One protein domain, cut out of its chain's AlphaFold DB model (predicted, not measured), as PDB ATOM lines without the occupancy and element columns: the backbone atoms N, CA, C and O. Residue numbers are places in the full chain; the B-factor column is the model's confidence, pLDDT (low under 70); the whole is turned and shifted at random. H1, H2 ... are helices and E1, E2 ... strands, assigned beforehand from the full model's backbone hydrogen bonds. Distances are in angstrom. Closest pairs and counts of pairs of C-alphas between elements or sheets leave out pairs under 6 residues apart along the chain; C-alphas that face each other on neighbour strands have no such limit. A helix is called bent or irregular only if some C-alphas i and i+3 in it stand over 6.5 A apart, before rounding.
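Overview. This is residues 13 to 117 of the 121 residues of an uncharacterized protein of Magnetospirillum aberrantis SpK (UniProt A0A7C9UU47). A small, strongly twisted sheet of four strands sits in the middle, with the short helix H1 over one face and the longer H2 over the other. Two long stretches with no named element reach out at opposite ends, a loop of residues 31 to 58 and a tail of residues 100 to 117, and they make the length of the outline. The printed part has 105 residues, with E1, E2, E3, E4, H1 and H2 in that order along it; the sheet runs E1 E2 E3 E4, antiparallel throughout. The class is mixed, helices and strands, with 45 of the 105 residues in named elements. The whole is loose, with a radius of gyration of the C-alphas of 16.9 A and spans of 58 by 28 by 19 A.

Arrangement. Begin with E1, residues 13 to 17, and its hairpin partner E2, residues 24 to 30, where N 14 and O 27 are 2.8 A apart, within hydrogen-bond range. E2 forms a hairpin with E3, residues 59 to 62, with N 28 and O 61 at 2.9 A. E3 forms a hairpin with E4, residues 65 to 68, with N 60 and O 67 at 2.9 A. These four make a meander, each strand the antiparallel neighbour of the one before; E1 and E4 are its edge strands and are apart. Next look at H1, residues 69 to 76, which is on the sheet at a height of 7.9 A; its closest C-alphas to E3 are those of Ala 69 and Gly 60, 4.2 A apart. H2, residues 83 to 99, is on the opposite face at a height of 8.9 A, giving three layers, helices on both faces of a sheet. It runs slantwise to the strands, at 52 degrees to E2 on the local plane, and the closest C-alphas of the two are those of Pro 26 and Tyr 86, 5.6 A apart. Every O i to N i+4 pair is within hydrogen-bond range in H2, and 2 of 4 in H1.

Along the chain. Find C-alpha 13 at (131.324, 69.317, 79.973), where E1 begins; it spans 13.9 A. E2 spans 19.2 A, E3 10.2 A and E4 10.3 A. H1 spans 10.0 A and is only just irregular, with C-alphas 71 and 74 at 6.7 A. H2 runs 23.9 A to C-alpha 99 at (120.045, 51.926, 64.856).

Size, cuts and confidence. The two C-alphas farthest apart, those of Asn 38 and Arg 115, are 58.6 A from each other. The printed part has no cut, and the link from E2 to E3 is long, with 28 residues. The mean pLDDT of the printed part is 83.0; look for values under 70 at residues 33 to 56.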
ATOM      1  N   PHE A  13     132.346  70.187  80.528       97.69
ATOM      2  CA  PHE A  13     131.324  69.317  79.973       97.69
ATOM      3  C   PHE A  13     130.059  69.441  80.803       97.69
ATOM      4  O   PHE A  13     130.091  69.498  82.032       97.69
ATOM      5  N   PHE A  14     128.934  69.487  80.114       97.88
ATOM      6  CA  PHE A  14     127.644  69.713  80.726       97.88
ATOM      7  C   PHE A  14     126.576  68.868  80.049       97.88
ATOM      8  O   PHE A  14     126.737  68.387  78.927       97.88
ATOM      9  N   ARG A  15     125.435  68.750  80.716       97.38
ATOM     10  CA  ARG A  15     124.200  68.252  80.110       97.38
ATOM     11  C   ARG A  15     123.135  69.334  80.119       97.38
ATOM     12  O   ARG A  15     123.056  70.147  81.035       97.38
ATOM     13  N   THR A  16     122.279  69.329  79.109       96.50
ATOM     14  CA  THR A  16     121.123  70.234  79.040       96.50
ATOM     15  C   THR A  16     119.987  69.575  78.268       96.50
ATOM     16  O   THR A  16     120.095  68.415  77.893       96.50
ATOM     17  N   ARG A  17     118.875  70.269  78.041       94.56
ATOM     18  CA  ARG A  17     117.746  69.771  77.239       94.56
ATOM     19  C   ARG A  17     117.460  70.747  76.108       94.56
ATOM     20  O   ARG A  17     117.541  71.957  76.309       94.56
ATOM     21  N   LEU A  18     117.097  70.235  74.932       93.44
ATOM     22  CA  LEU A  18     116.659  71.080  73.811       93.44
ATOM     23  C   LEU A  18     115.219  71.570  73.995       93.44
ATOM     24  O   LEU A  18     114.898  72.701  73.639       93.44
ATOM     25  N   VAL A  19     114.363  70.734  74.586       92.06
ATOM     26  CA  VAL A  19     112.954  71.037  74.854       92.06
ATOM     27  C   VAL A  19     112.559  70.645  76.276       92.06
ATOM     28  O   VAL A  19     113.163  69.773  76.907       92.06
ATOM     29  N   LYS A  20     111.508  71.280  76.804       88.31
ATOM     30  CA  LYS A  20     110.960  70.939  78.123       88.31
ATOM     31  C   LYS A  20     110.448  69.495  78.118       88.31
ATOM     32  O   LYS A  20     109.571  69.155  77.331       88.31
ATOM     33  N   GLY A  21     110.968  68.677  79.032       85.06
ATOM     34  CA  GLY A  21     110.610  67.259  79.145       85.06
ATOM     35  C   GLY A  21     111.256  66.350  78.093       85.06
ATOM     36  O   GLY A  21     110.902  65.179  78.036       85.06
ATOM     37  N   GLY A  22     112.177  66.869  77.274       89.38
ATOM     38  CA  GLY A  22     113.007  66.053  76.388       89.38
ATOM     39  C   GLY A  22     114.158  65.355  77.128       89.38
ATOM     40  O   GLY A  22     114.423  65.672  78.299       89.38
ATOM     41  N   PRO A  23     114.855  64.426  76.454       92.94
ATOM     42  CA  PRO A  23     116.047  63.784  76.998       92.94
ATOM     43  C   PRO A  23     117.174  64.802  77.217       92.94
ATOM     44  O   PRO A  23     117.180  65.900  76.649       92.94
ATOM     45  N   TYR A  24     118.126  64.442  78.079       95.50
ATOM     46  CA  TYR A  24     119.348  65.226  78.221       95.50
ATOM     47  C   TYR A  24     120.231  65.037  76.988       95.50
ATOM     48  O   TYR A  24     120.411  63.920  76.520       95.50
ATOM     49  N   VAL A  25     120.808  66.135  76.512       96.62
ATOM     50  CA  VAL A  25     121.802  66.167  75.443       96.62
ATOM     51  C   VAL A  25     123.159  66.590  75.998       96.62
ATOM     52  O   VAL A  25     123.203  67.408  76.932       96.62
ATOM     53  N   PRO A  26     124.260  66.061  75.438       97.88
ATOM     54  CA  PRO A  26     125.596  66.489  75.809       97.88
ATOM     55  C   PRO A  26     125.844  67.916  75.317       97.88
ATOM     56  O   PRO A  26     125.411  68.318  74.233       97.88
ATOM     57  N   ALA A  27     126.549  68.697  76.124       97.88
ATOM     58  CA  ALA A  27     127.003  70.027  75.769       97.88
ATOM     59  C   ALA A  27     128.423  70.255  76.291       97.88
ATOM     60  O   ALA A  27     128.822  69.703  77.316       97.88
ATOM     61  N   ARG A  28     129.201  71.083  75.600       97.38
ATOM     62  CA  ARG A  28     130.539  71.478  76.048       97.38
ATOM     63  C   ARG A  28     130.781  72.951  75.789       97.38
ATOM     64  O   ARG A  28     130.320  73.497  74.790       97.38
ATOM     65  N   ILE A  29     131.530  73.582  76.684       95.50
ATOM     66  CA  ILE A  29     132.118  74.900  76.456       95.50
ATOM     67  C   ILE A  29     133.622  74.697  76.396       95.50
ATOM     68  O   ILE A  29     134.216  74.158  77.326       95.50
ATOM     69  N   TYR A  30     134.242  75.105  75.295       90.75
ATOM     70  CA  TYR A  30     135.649  74.838  75.025       90.75
ATOM     71  C   TYR A  30     136.318  76.018  74.318       90.75
ATOM     72  O   TYR A  30     135.667  76.945  73.828       90.75
ATOM     73  N   ARG A  31     137.653  75.994  74.279       84.88
ATOM     74  CA  ARG A  31     138.445  76.911  73.453       84.88
ATOM     75  C   ARG A  31     138.952  76.150  72.229       84.88
ATOM     76  O   ARG A  31     139.658  75.166  72.418       84.88
ATOM     77  N   PRO A  32     138.640  76.601  71.004       73.88
ATOM     78  CA  PRO A  32     139.107  75.952  69.778       73.88
ATOM     79  C   PRO A  32     140.586  76.241  69.451       73.88
ATOM     80  O   PRO A  32     141.161  75.526  68.636       73.88
ATOM     81  N   CYS A  33     141.221  77.274  70.037       62.88
ATOM     82  CA  CYS A  33     142.614  77.606  69.696       62.88
ATOM     83  C   CYS A  33     143.613  76.630  70.327       62.88
ATOM     84  O   CYS A  33     143.791  76.613  71.547       62.88
ATOM     85  N   HIS A  34     144.341  75.925  69.463       52.66
ATOM     86  CA  HIS A  34     145.728  75.517  69.677       52.66
ATOM     87  C   HIS A  34     146.608  76.590  69.038       52.66
ATOM     88  O   HIS A  34     146.945  76.503  67.859       52.66
ATOM     89  N   CYS A  35     146.903  77.670  69.754       51.75
ATOM     90  CA  CYS A  35     147.673  78.754  69.165       51.75
ATOM     91  C   CYS A  35     149.127  78.271  68.971       51.75
ATOM     92  O   CYS A  35     149.888  78.162  69.926       51.75
ATOM     93  N   THR A  36     149.500  77.940  67.731       48.91
ATOM     94  CA  THR A  36     150.819  77.416  67.323       48.91
ATOM     95  C   THR A  36     151.817  78.510  66.956       48.91
ATOM     96  O   THR A  36     152.809  78.231  66.281       48.91
ATOM     97  N   VAL A  37     151.617  79.749  67.413       48.41
ATOM     98  CA  VAL A  37     152.635  80.798  67.273       48.41
ATOM     99  C   VAL A  37     153.760  80.485  68.277       48.41
ATOM    100  O   VAL A  37     153.823  81.083  69.342       48.41
ATOM    101  N   ASN A  38     154.586  79.488  67.917       42.09
ATOM    102  CA  ASN A  38     155.772  78.904  68.574       42.09
ATOM    103  C   ASN A  38     155.701  77.461  69.136       42.09
ATOM    104  O   ASN A  38     156.538  77.106  69.958       42.09
ATOM    105  N   GLY A  39     154.845  76.575  68.604       43.09
ATOM    106  CA  GLY A  39     155.179  75.134  68.574       43.09
ATOM    107  C   GLY A  39     154.228  74.146  69.265       43.09
ATOM    108  O   GLY A  39     154.219  74.012  70.479       43.09
ATOM    109  N   GLY A  40     153.537  73.360  68.434       47.00
ATOM    110  CA  GLY A  40     153.269  71.934  68.675       47.00
ATOM    111  C   GLY A  40     152.300  71.515  69.791       47.00
ATOM    112  O   GLY A  40     151.721  72.323  70.514       47.00
ATOM    113  N   ASP A  41     152.138  70.192  69.903       46.91
ATOM    114  CA  ASP A  41     151.179  69.474  70.763       46.91
ATOM    115  C   ASP A  41     151.415  69.643  72.283       46.91
ATOM    116  O   ASP A  41     150.632  69.154  73.091       46.91
ATOM    117  N   ALA A  42     152.457  70.374  72.694       48.47
ATOM    118  CA  ALA A  42     152.875  70.572  74.089       48.47
ATOM    119  C   ALA A  42     152.278  71.833  74.759       48.47
ATOM    120  O   ALA A  42     152.831  72.370  75.716       48.47
ATOM    121  N   ASN A  43     151.148  72.334  74.258       54.00
ATOM    122  CA  ASN A  43     150.569  73.628  74.650       54.00
ATOM    123  C   ASN A  43     149.537  73.571  75.794       54.00
ATOM    124  O   ASN A  43     148.908  74.584  76.108       54.00
ATOM    125  N   THR A  44     149.320  72.409  76.410       51.44
ATOM    126  CA  THR A  44     148.296  72.213  77.453       51.44
ATOM    127  C   THR A  44     148.595  72.964  78.752       51.44
ATOM    128  O   THR A  44     147.658  73.342  79.450       51.44
ATOM    129  N   GLU A  45     149.870  73.226  79.055       56.88
ATOM    130  CA  GLU A  45     150.315  73.766  80.351       56.88
ATOM    131  C   GLU A  45     150.931  75.174  80.260       56.88
ATOM    132  O   GLU A  45     151.418  75.701  81.260       56.88
ATOM    133  N   HIS A  46     150.933  75.813  79.081       53.03
ATOM    134  CA  HIS A  46     151.738  77.019  78.899       53.03
ATOM    135  C   HIS A  46     151.054  78.335  79.365       53.03
ATOM    136  O   HIS A  46     149.970  78.669  78.873       53.03
ATOM    137  N   PRO A  47     151.713  79.163  80.211       56.12
ATOM    138  CA  PRO A  47     151.170  80.419  80.753       56.12
ATOM    139  C   PRO A  47     150.688  81.483  79.743       56.12
ATOM    140  O   PRO A  47     149.843  82.306  80.083       56.12
ATOM    141  N   TRP A  48     151.182  81.499  78.495       55.38
ATOM    142  CA  TRP A  48     150.754  82.486  77.476       55.38
ATOM    143  C   TRP A  48     149.327  82.259  76.962       55.38
ATOM    144  O   TRP A  48     148.800  83.054  76.186       55.38
ATOM    145  N   ARG A  49     148.675  81.165  77.369       55.12
ATOM    146  CA  ARG A  49     147.298  80.853  76.979       55.12
ATOM    147  C   ARG A  49     146.288  81.852  77.559       55.12
ATOM    148  O   ARG A  49     145.281  82.126  76.908       55.12
ATOM    149  N   ASP A  50     146.597  82.439  78.717       52.03
ATOM    150  CA  ASP A  50     145.798  83.499  79.349       52.03
ATOM    151  C   ASP A  50     146.063  84.889  78.745       52.03
ATOM    152  O   ASP A  50     145.260  85.803  78.923       52.03
ATOM    153  N   THR A  51     147.166  85.051  78.003       50.72
ATOM    154  CA  THR A  51     147.605  86.325  77.409       50.72
ATOM    155  C   THR A  51     147.525  86.356  75.882       50.72
ATOM    156  O   THR A  51     147.890  87.363  75.276       50.72
ATOM    157  N   CYS A  52     147.044  85.285  75.241       57.16
ATOM    158  CA  CYS A  52     146.931  85.226  73.789       57.16
ATOM    159  C   CYS A  52     145.825  86.171  73.294       57.16
ATOM    160  O   CYS A  52     144.632  85.940  73.493       57.16
ATOM    161  N   ASP A  53     146.252  87.235  72.619       52.94
ATOM    162  CA  ASP A  53     145.430  88.263  71.974       52.94
ATOM    163  C   ASP A  53     144.549  87.707  70.836       52.94
ATOM    164  O   ASP A  53     143.532  88.302  70.474       52.94
ATOM    165  N   ARG A  54     144.897  86.527  70.306       50.31
ATOM    166  CA  ARG A  54     144.182  85.801  69.248       50.31
ATOM    167  C   ARG A  54     143.330  84.667  69.817       50.31
ATOM    168  O   ARG A  54     143.593  83.483  69.640       50.31
ATOM    169  N   PHE A  55     142.269  85.078  70.501       49.16
ATOM    170  CA  PHE A  55     140.887  84.796  70.091       49.16
ATOM    171  C   PHE A  55     140.728  83.629  69.085       49.16
ATOM    172  O   PHE A  55     141.203  83.713  67.951       49.16
ATOM    173  N   PRO A  56     139.968  82.578  69.437       57.75
ATOM    174  CA  PRO A  56     138.516  82.763  69.431       57.75
ATOM    175  C   PRO A  56     137.906  82.902  70.831       57.75
ATOM    176  O   PRO A  56     138.515  82.478  71.819       57.75
ATOM    177  N   PRO A  57     136.686  83.463  70.933       74.94
ATOM    178  CA  PRO A  57     135.946  83.462  72.182       74.94
ATOM    179  C   PRO A  57     135.619  82.012  72.555       74.94
ATOM    180  O   PRO A  57     135.693  81.111  71.711       74.94
ATOM    181  N   LEU A  58     135.247  81.779  73.816       85.12
ATOM    182  CA  LEU A  58     134.715  80.477  74.221       85.12
ATOM    183  C   LEU A  58     133.622  80.041  73.240       85.12
ATOM    184  O   LEU A  58     132.705  80.807  72.932       85.12
ATOM    185  N   GLN A  59     133.739  78.810  72.753       91.44
ATOM    186  CA  GLN A  59     132.742  78.190  71.897       91.44
ATOM    187  C   GLN A  59     131.883  77.254  72.729       91.44
ATOM    188  O   GLN A  59     132.376  76.581  73.634       91.44
ATOM    189  N   GLY A  60     130.587  77.251  72.440       94.88
ATOM    190  CA  GLY A  60     129.657  76.261  72.946       94.88
ATOM    191  C   GLY A  60     129.351  75.245  71.855       94.88
ATOM    192  O   GLY A  60     129.277  75.569  70.671       94.88
ATOM    193  N   GLU A  61     129.113  74.016  72.268       96.69
ATOM    194  CA  GLU A  61     128.532  72.977  71.437       96.69
ATOM    195  C   GLU A  61     127.418  72.312  72.236       96.69
ATOM    196  O   GLU A  61     127.565  72.062  73.433       96.69
ATOM    197  N   GLN A  62     126.292  72.066  71.582       96.75
ATOM    198  CA  GLN A  62     125.131  71.410  72.159       96.75
ATOM    199  C   GLN A  62     124.643  70.368  71.162       96.75
ATOM    200  O   GLN A  62     124.282  70.727  70.042       96.75
ATOM    201  N   ASP A  63     124.624  69.098  71.566       95.06
ATOM    202  CA  ASP A  63     124.192  67.986  70.709       95.06
ATOM    203  C   ASP A  63     124.941  67.959  69.356       95.06
ATOM    204  O   ASP A  63     124.349  67.865  68.281       95.06
ATOM    205  N   GLY A  64     126.261  68.186  69.397       92.69
ATOM    206  CA  GLY A  64     127.121  68.279  68.211       92.69
ATOM    207  C   GLY A  64     126.940  69.546  67.359       92.69
ATOM    208  O   GLY A  64     127.604  69.691  66.334       92.69
ATOM    209  N   LYS A  65     126.057  70.477  67.748       94.38
ATOM    210  CA  LYS A  65     125.799  71.724  67.010       94.38
ATOM    211  C   LYS A  65     126.488  72.916  67.677       94.38
ATOM    212  O   LYS A  65     126.379  73.071  68.896       94.38
ATOM    213  N   PRO A  66     127.144  73.800  66.906       94.81
ATOM    214  CA  PRO A  66     127.784  74.985  67.462       94.81
ATOM    215  C   PRO A  66     126.746  75.970  68.018       94.81
ATOM    216  O   PRO A  66     125.710  76.229  67.401       94.81
ATOM    217  N   ILE A  67     127.043  76.553  69.178       95.38
ATOM    218  CA  ILE A  67     126.236  77.583  69.842       95.38
ATOM    219  C   ILE A  67     127.153  78.588  70.558       95.38
ATOM    220  O   ILE A  67     128.275  78.276  70.950       95.38
ATOM    221  N   SER A  68     126.693  79.825  70.752       94.00
ATOM    222  CA  SER A  68     127.428  80.793  71.578       94.00
ATOM    223  C   SER A  68     127.585  80.275  73.013       94.00
ATOM    224  O   SER A  68     126.594  79.903  73.647       94.00
ATOM    225  N   ALA A  69     128.805  80.318  73.561       93.88
ATOM    226  CA  ALA A  69     129.058  79.936  74.951       93.88
ATOM    227  C   ALA A  69     128.241  80.779  75.944       93.88
ATOM    228  O   ALA A  69     127.738  80.249  76.928       93.88
ATOM    229  N   PHE A  70     128.027  82.067  75.654       93.38
ATOM    230  CA  PHE A  70     127.195  82.947  76.482       93.38
ATOM    231  C   PHE A  70     125.703  82.598  76.417       93.38
ATOM    232  O   PHE A  70     124.986  82.810  77.389       93.38
ATOM    233  N   ALA A  71     125.226  82.043  75.299       94.81
ATOM    234  CA  ALA A  71     123.847  81.567  75.187       94.81
ATOM    235  C   ALA A  71     123.654  80.196  75.857       94.81
ATOM    236  O   ALA A  71     122.580  79.909  76.389       94.81
ATOM    237  N   LEU A  72     124.689  79.351  75.820       96.44
ATOM    238  CA  LEU A  72     124.680  78.025  76.425       96.44
ATOM    239  C   LEU A  72     124.815  78.094  77.949       96.44
ATOM    240  O   LEU A  72     124.072  77.412  78.648       96.44
ATOM    241  N   TRP A  73     125.716  78.933  78.464       96.56
ATOM    242  CA  TRP A  73     126.116  78.952  79.872       96.56
ATOM    243  C   TRP A  73     124.955  79.049  80.879       96.56
ATOM    244  O   TRP A  73     124.862  78.174  81.742       96.56
ATOM    245  N   PRO A  74     123.988  79.981  80.743       95.44
ATOM    246  CA  PRO A  74     122.848  80.052  81.661       95.44
ATOM    247  C   PRO A  74     121.974  78.787  81.681       95.44
ATOM    248  O   PRO A  74     121.204  78.593  82.616       95.44
ATOM    249  N   ARG A  75     122.062  77.933  80.651       94.69
ATOM    250  CA  ARG A  75     121.293  76.683  80.522       94.69
ATOM    251  C   ARG A  75     122.000  75.467  81.115       94.69
ATOM    252  O   ARG A  75     121.358  74.430  81.266       94.69
ATOM    253  N   VAL A  76     123.309  75.564  81.352       96.19
ATOM    254  CA  VAL A  76     124.163  74.441  81.774       96.19
ATOM    255  C   VAL A  76     124.808  74.646  83.137       96.19
ATOM    256  O   VAL A  76     125.280  73.680  83.731       96.19
ATOM    257  N   ILE A  77     124.821  75.880  83.647       94.25
ATOM    258  CA  ILE A  77     125.350  76.207  84.971       94.25
ATOM    259  C   ILE A  77     124.721  75.295  86.043       94.25
ATOM    260  O   ILE A  77     123.500  75.192  86.161       94.25
ATOM    261  N   GLY A  78     125.565  74.572  86.789       92.75
ATOM    262  CA  GLY A  78     125.139  73.586  87.795       92.75
ATOM    263  C   GLY A  78     124.736  72.203  87.255       92.75
ATOM    264  O   GLY A  78     124.274  71.368  88.027       92.75
ATOM    265  N   SER A  79     124.900  71.938  85.956       95.44
ATOM    266  CA  SER A  79     124.649  70.636  85.311       95.44
ATOM    267  C   SER A  79     125.921  70.050  84.689       95.44
ATOM    268  O   SER A  79     125.898  69.521  83.575       95.44
ATOM    269  N   GLU A  80     127.035  70.188  85.405       96.75
ATOM    270  CA  GLU A  80     128.335  69.630  85.030       96.75
ATOM    271  C   GLU A  80     128.279  68.104  84.967       96.75
ATOM    272  O   GLU A  80     127.603  67.452  85.767       96.75
ATOM    273  N   ILE A  81     128.989  67.551  83.991       97.88
ATOM    274  CA  ILE A  81     129.200  66.114  83.829       97.88
ATOM    275  C   ILE A  81     130.685  65.859  83.587       97.88
ATOM    276  O   ILE A  81     131.447  66.758  83.230       97.88
ATOM    277  N   THR A  82     131.105  64.619  83.767       97.88
ATOM    278  CA  THR A  82     132.454  64.183  83.416       97.88
ATOM    279  C   THR A  82     132.627  64.089  81.900       97.88
ATOM    280  O   THR A  82     131.672  63.936  81.136       97.88
ATOM    281  N   GLU A  83     133.878  64.119  81.444       96.50
ATOM    282  CA  GLU A  83     134.190  63.876  80.033       96.50
ATOM    283  C   GLU A  83     133.734  62.482  79.573       96.50
ATOM    284  O   GLU A  83     133.267  62.319  78.446       96.50
ATOM    285  N   ALA A  84     133.840  61.474  80.445       97.94
ATOM    286  CA  ALA A  84     133.388  60.120  80.149       97.94
ATOM    287  C   ALA A  84     131.874  60.077  79.885       97.94
ATOM    288  O   ALA A  84     131.447  59.496  78.889       97.94
ATOM    289  N   GLU A  85     131.074  60.751  80.719       97.94
ATOM    290  CA  GLU A  85     129.626  60.887  80.510       97.94
ATOM    291  C   GLU A  85     129.312  61.644  79.217       97.94
ATOM    292  O   GLU A  85     128.463  61.204  78.446       97.94
ATOM    293  N   TYR A  86     130.025  62.739  78.932       97.81
ATOM    294  CA  TYR A  86     129.868  63.479  77.678       97.81
ATOM    295  C   TYR A  86     130.109  62.587  76.454       97.81
ATOM    296  O   TYR A  86     129.297  62.561  75.524       97.81
ATOM    297  N   ARG A  87     131.218  61.836  76.457       97.12
ATOM    298  CA  ARG A  87     131.584  60.918  75.370       97.12
ATOM    299  C   ARG A  87     130.547  59.811  75.214       97.12
ATOM    300  O   ARG A  87     130.141  59.537  74.089       97.12
ATOM    301  N   PHE A  88     130.089  59.230  76.323       97.44
ATOM    302  CA  PHE A  88     129.028  58.225  76.314       97.44
ATOM    303  C   PHE A  88     127.738  58.776  75.699       97.44
ATOM    304  O   PHE A  88     127.251  58.207  74.733       97.44
ATOM    305  N   MET A  89     127.229  59.912  76.185       96.62
ATOM    306  CA  MET A  89     126.002  60.529  75.662       96.62
ATOM    307  C   MET A  89     126.112  60.879  74.172       96.62
ATOM    308  O   MET A  89     125.140  60.755  73.433       96.62
ATOM    309  N   THR A  90     127.294  61.315  73.727       96.06
ATOM    310  CA  THR A  90     127.553  61.622  72.314       96.06
ATOM    311  C   THR A  90     127.486  60.357  71.456       96.06
ATOM    312  O   THR A  90     126.807  60.351  70.428       96.06
ATOM    313  N   ALA A  91     128.149  59.281  71.895       96.12
ATOM    314  CA  ALA A  91     128.158  57.998  71.198       96.12
ATOM    315  C   ALA A  91     126.781  57.315  71.211       96.12
ATOM    316  O   ALA A  91     126.363  56.767  70.197       96.12
ATOM    317  N   ASP A  92     126.059  57.389  72.328       95.69
ATOM    318  CA  ASP A  92     124.704  56.855  72.475       95.69
ATOM    319  C   ASP A  92     123.725  57.560  71.527       95.69
ATOM    320  O   ASP A  92     123.043  56.913  70.737       95.69
ATOM    321  N   ALA A  93     123.743  58.898  71.487       94.12
ATOM    322  CA  ALA A  93     122.922  59.665  70.553       94.12
ATOM    323  C   ALA A  93     123.249  59.344  69.082       94.12
ATOM    324  O   ALA A  93     122.355  59.310  68.235       94.12
ATOM    325  N   GLU A  94     124.523  59.120  68.747       95.06
ATOM    326  CA  GLU A  94     124.934  58.671  67.412       95.06
ATOM    327  C   GLU A  94     124.429  57.263  67.093       95.06
ATOM    328  O   GLU A  94     123.853  57.040  66.025       95.06
ATOM    329  N   TRP A  95     124.572  56.334  68.036       96.06
ATOM    330  CA  TRP A  95     124.086  54.972  67.887       96.06
ATOM    331  C   TRP A  95     122.566  54.935  67.708       96.06
ATOM    332  O   TRP A  95     122.096  54.293  66.767       96.06
ATOM    333  N   CYS A  96     121.803  55.667  68.528       94.50
ATOM    334  CA  CYS A  96     120.348  55.771  68.414       94.50
ATOM    335  C   CYS A  96     119.934  56.346  67.058       94.50
ATOM    336  O   CYS A  96     119.044  55.799  66.414       94.50
ATOM    337  N   ARG A  97     120.608  57.394  66.563       93.62
ATOM    338  CA  ARG A  97     120.336  57.939  65.219       93.62
ATOM    339  C   ARG A  97     120.517  56.898  64.111       93.62
ATOM    340  O   ARG A  97     119.762  56.925  63.143       93.62
ATOM    341  N   ALA A  98     121.492  56.001  64.248       96.00
ATOM    342  CA  ALA A  98     121.788  54.975  63.250       96.00
ATOM    343  C   ALA A  98     120.924  53.704  63.379       96.00
ATOM    344  O   ALA A  98     120.542  53.130  62.361       96.00
ATOM    345  N   HIS A  99     120.615  53.259  64.600       95.56
ATOM    346  CA  HIS A  99     120.045  51.926  64.856       95.56
ATOM    347  C   HIS A  99     118.665  51.947  65.518       95.56
ATOM    348  O   HIS A  99     117.918  50.978  65.396       95.56
ATOM    349  N   ALA A 100     118.312  53.027  66.214       92.38
ATOM    350  CA  ALA A 100     117.066  53.143  66.966       92.38
ATOM    351  C   ALA A 100     116.453  54.553  66.819       92.38
ATOM    352  O   ALA A 100     116.321  55.281  67.804       92.38
ATOM    353  N   PRO A 101     116.088  54.979  65.594       91.06
ATOM    354  CA  PRO A 101     115.637  56.348  65.315       91.06
ATOM    355  C   PRO A 101     114.341  56.745  66.043       91.06
ATOM    356  O   PRO A 101     114.041  57.933  66.162       91.06
ATOM    357  N   GLN A 102     113.572  55.765  66.521       87.50
ATOM    358  CA  GLN A 102     112.385  55.958  67.352       87.50
ATOM    359  C   GLN A 102     112.708  56.360  68.798       87.50
ATOM    360  O   GLN A 102     111.833  56.877  69.493       87.50
ATOM    361  N   GLU A 103     113.937  56.119  69.262       88.88
ATOM    362  CA  GLU A 103     114.330  56.470  70.621       88.88
ATOM    363  C   GLU A 103     114.412  57.993  70.781       88.88
ATOM    364  O   GLU A 103     114.910  58.691  69.890       88.88
ATOM    365  N   PRO A 104     114.000  58.546  71.935       89.00
ATOM    366  CA  PRO A 104     114.063  59.987  72.170       89.00
ATOM    367  C   PRO A 104     115.477  60.561  72.012       89.00
ATOM    368  O   PRO A 104     115.632  61.703  71.578       89.00
ATOM    369  N   ALA A 105     116.509  59.771  72.329       90.56
ATOM    370  CA  ALA A 105     117.912  60.151  72.175       90.56
ATOM    371  C   ALA A 105     118.324  60.379  70.707       90.56
ATOM    372  O   ALA A 105     119.226  61.172  70.449       90.56
ATOM    373  N   ALA A 106     117.640  59.755  69.739       90.38
ATOM    374  CA  ALA A 106     117.881  60.000  68.317       90.38
ATOM    375  C   ALA A 106     117.342  61.365  67.857       90.38
ATOM    376  O   ALA A 106     117.891  61.977  66.941       90.38
ATOM    377  N   ASN A 107     116.268  61.844  68.496       90.56
ATOM    378  CA  ASN A 107     115.549  63.064  68.130       90.56
ATOM    379  C   ASN A 107     115.267  63.954  69.359       90.56
ATOM    380  O   ASN A 107     114.107  64.235  69.676       90.56
ATOM    381  N   PRO A 108     116.304  64.482  70.037       88.69
ATOM    382  CA  PRO A 108     116.153  65.173  71.322       88.69
ATOM    383  C   PRO A 108     115.403  66.516  71.240       88.69
ATOM    384  O   PRO A 108     115.017  67.084  72.264       88.69
ATOM    385  N   GLY A 109     115.203  67.045  70.028       89.19
ATOM    386  CA  GLY A 109     114.379  68.230  69.772       89.19
ATOM    387  C   GLY A 109     112.874  67.948  69.739       89.19
ATOM    388  O   GLY A 109     112.082  68.889  69.755       89.19
ATOM    389  N   GLN A 110     112.462  66.679  69.695       86.38
ATOM    390  CA  GLN A 110     111.055  66.301  69.744       86.38
ATOM    391  C   GLN A 110     110.602  66.151  71.194       86.38
ATOM    392  O   GLN A 110     111.303  65.615  72.054       86.38
ATOM    393  N   ARG A 111     109.402  66.654  71.486       80.44
ATOM    394  CA  ARG A 111     108.790  66.453  72.798       80.44
ATOM    395  C   ARG A 111     108.430  64.976  72.948       80.44
ATOM    396  O   ARG A 111     107.747  64.427  72.092       80.44
ATOM    397  N   LEU A 112     108.829  64.383  74.068       80.12
ATOM    398  CA  LEU A 112     108.478  63.011  74.409       80.12
ATOM    399  C   LEU A 112     106.954  62.862  74.576       80.12
ATOM    400  O   LEU A 112     106.368  63.505  75.453       80.12
ATOM    401  N   ASP A 113     106.314  62.018  73.757       79.69
ATOM    402  CA  ASP A 113     104.933  61.570  73.989       79.69
ATOM    403  C   ASP A 113     104.954  60.276  74.808       79.69
ATOM    404  O   ASP A 113     105.219  59.191  74.294       79.69
ATOM    405  N   LEU A 114     104.656  60.398  76.102       79.50
ATOM    406  CA  LEU A 114     104.650  59.275  77.043       79.50
ATOM    407  C   LEU A 114     103.637  58.183  76.671       79.50
ATOM    408  O   LEU A 114     103.791  57.049  77.102       79.50
ATOM    409  N   ARG A 115     102.613  58.499  75.866       81.75
ATOM    410  CA  ARG A 115     101.607  57.519  75.425       81.75
ATOM    411  C   ARG A 115     102.120  56.589  74.330       81.75
ATOM    412  O   ARG A 115     101.502  55.561  74.085       81.75
ATOM    413  N   GLN A 116     103.203  56.969  73.656       77.62
ATOM    414  CA  GLN A 116     103.827  56.170  72.599       77.62
ATOM    415  C   GLN A 116     104.988  55.319  73.122       77.62
ATOM    416  O   GLN A 116     105.568  54.549  72.365       77.62
ATOM    417  N   GLN A 117     105.346  55.468  74.400       77.31
ATOM    418  CA  GLN A 117     106.431  54.704  74.994       77.31
ATOM    419  C   GLN A 117     105.979  53.265  75.274       77.31
ATOM    420  O   GLN A 117     104.858  53.062  75.756       77.31
TER     421      GLN A 117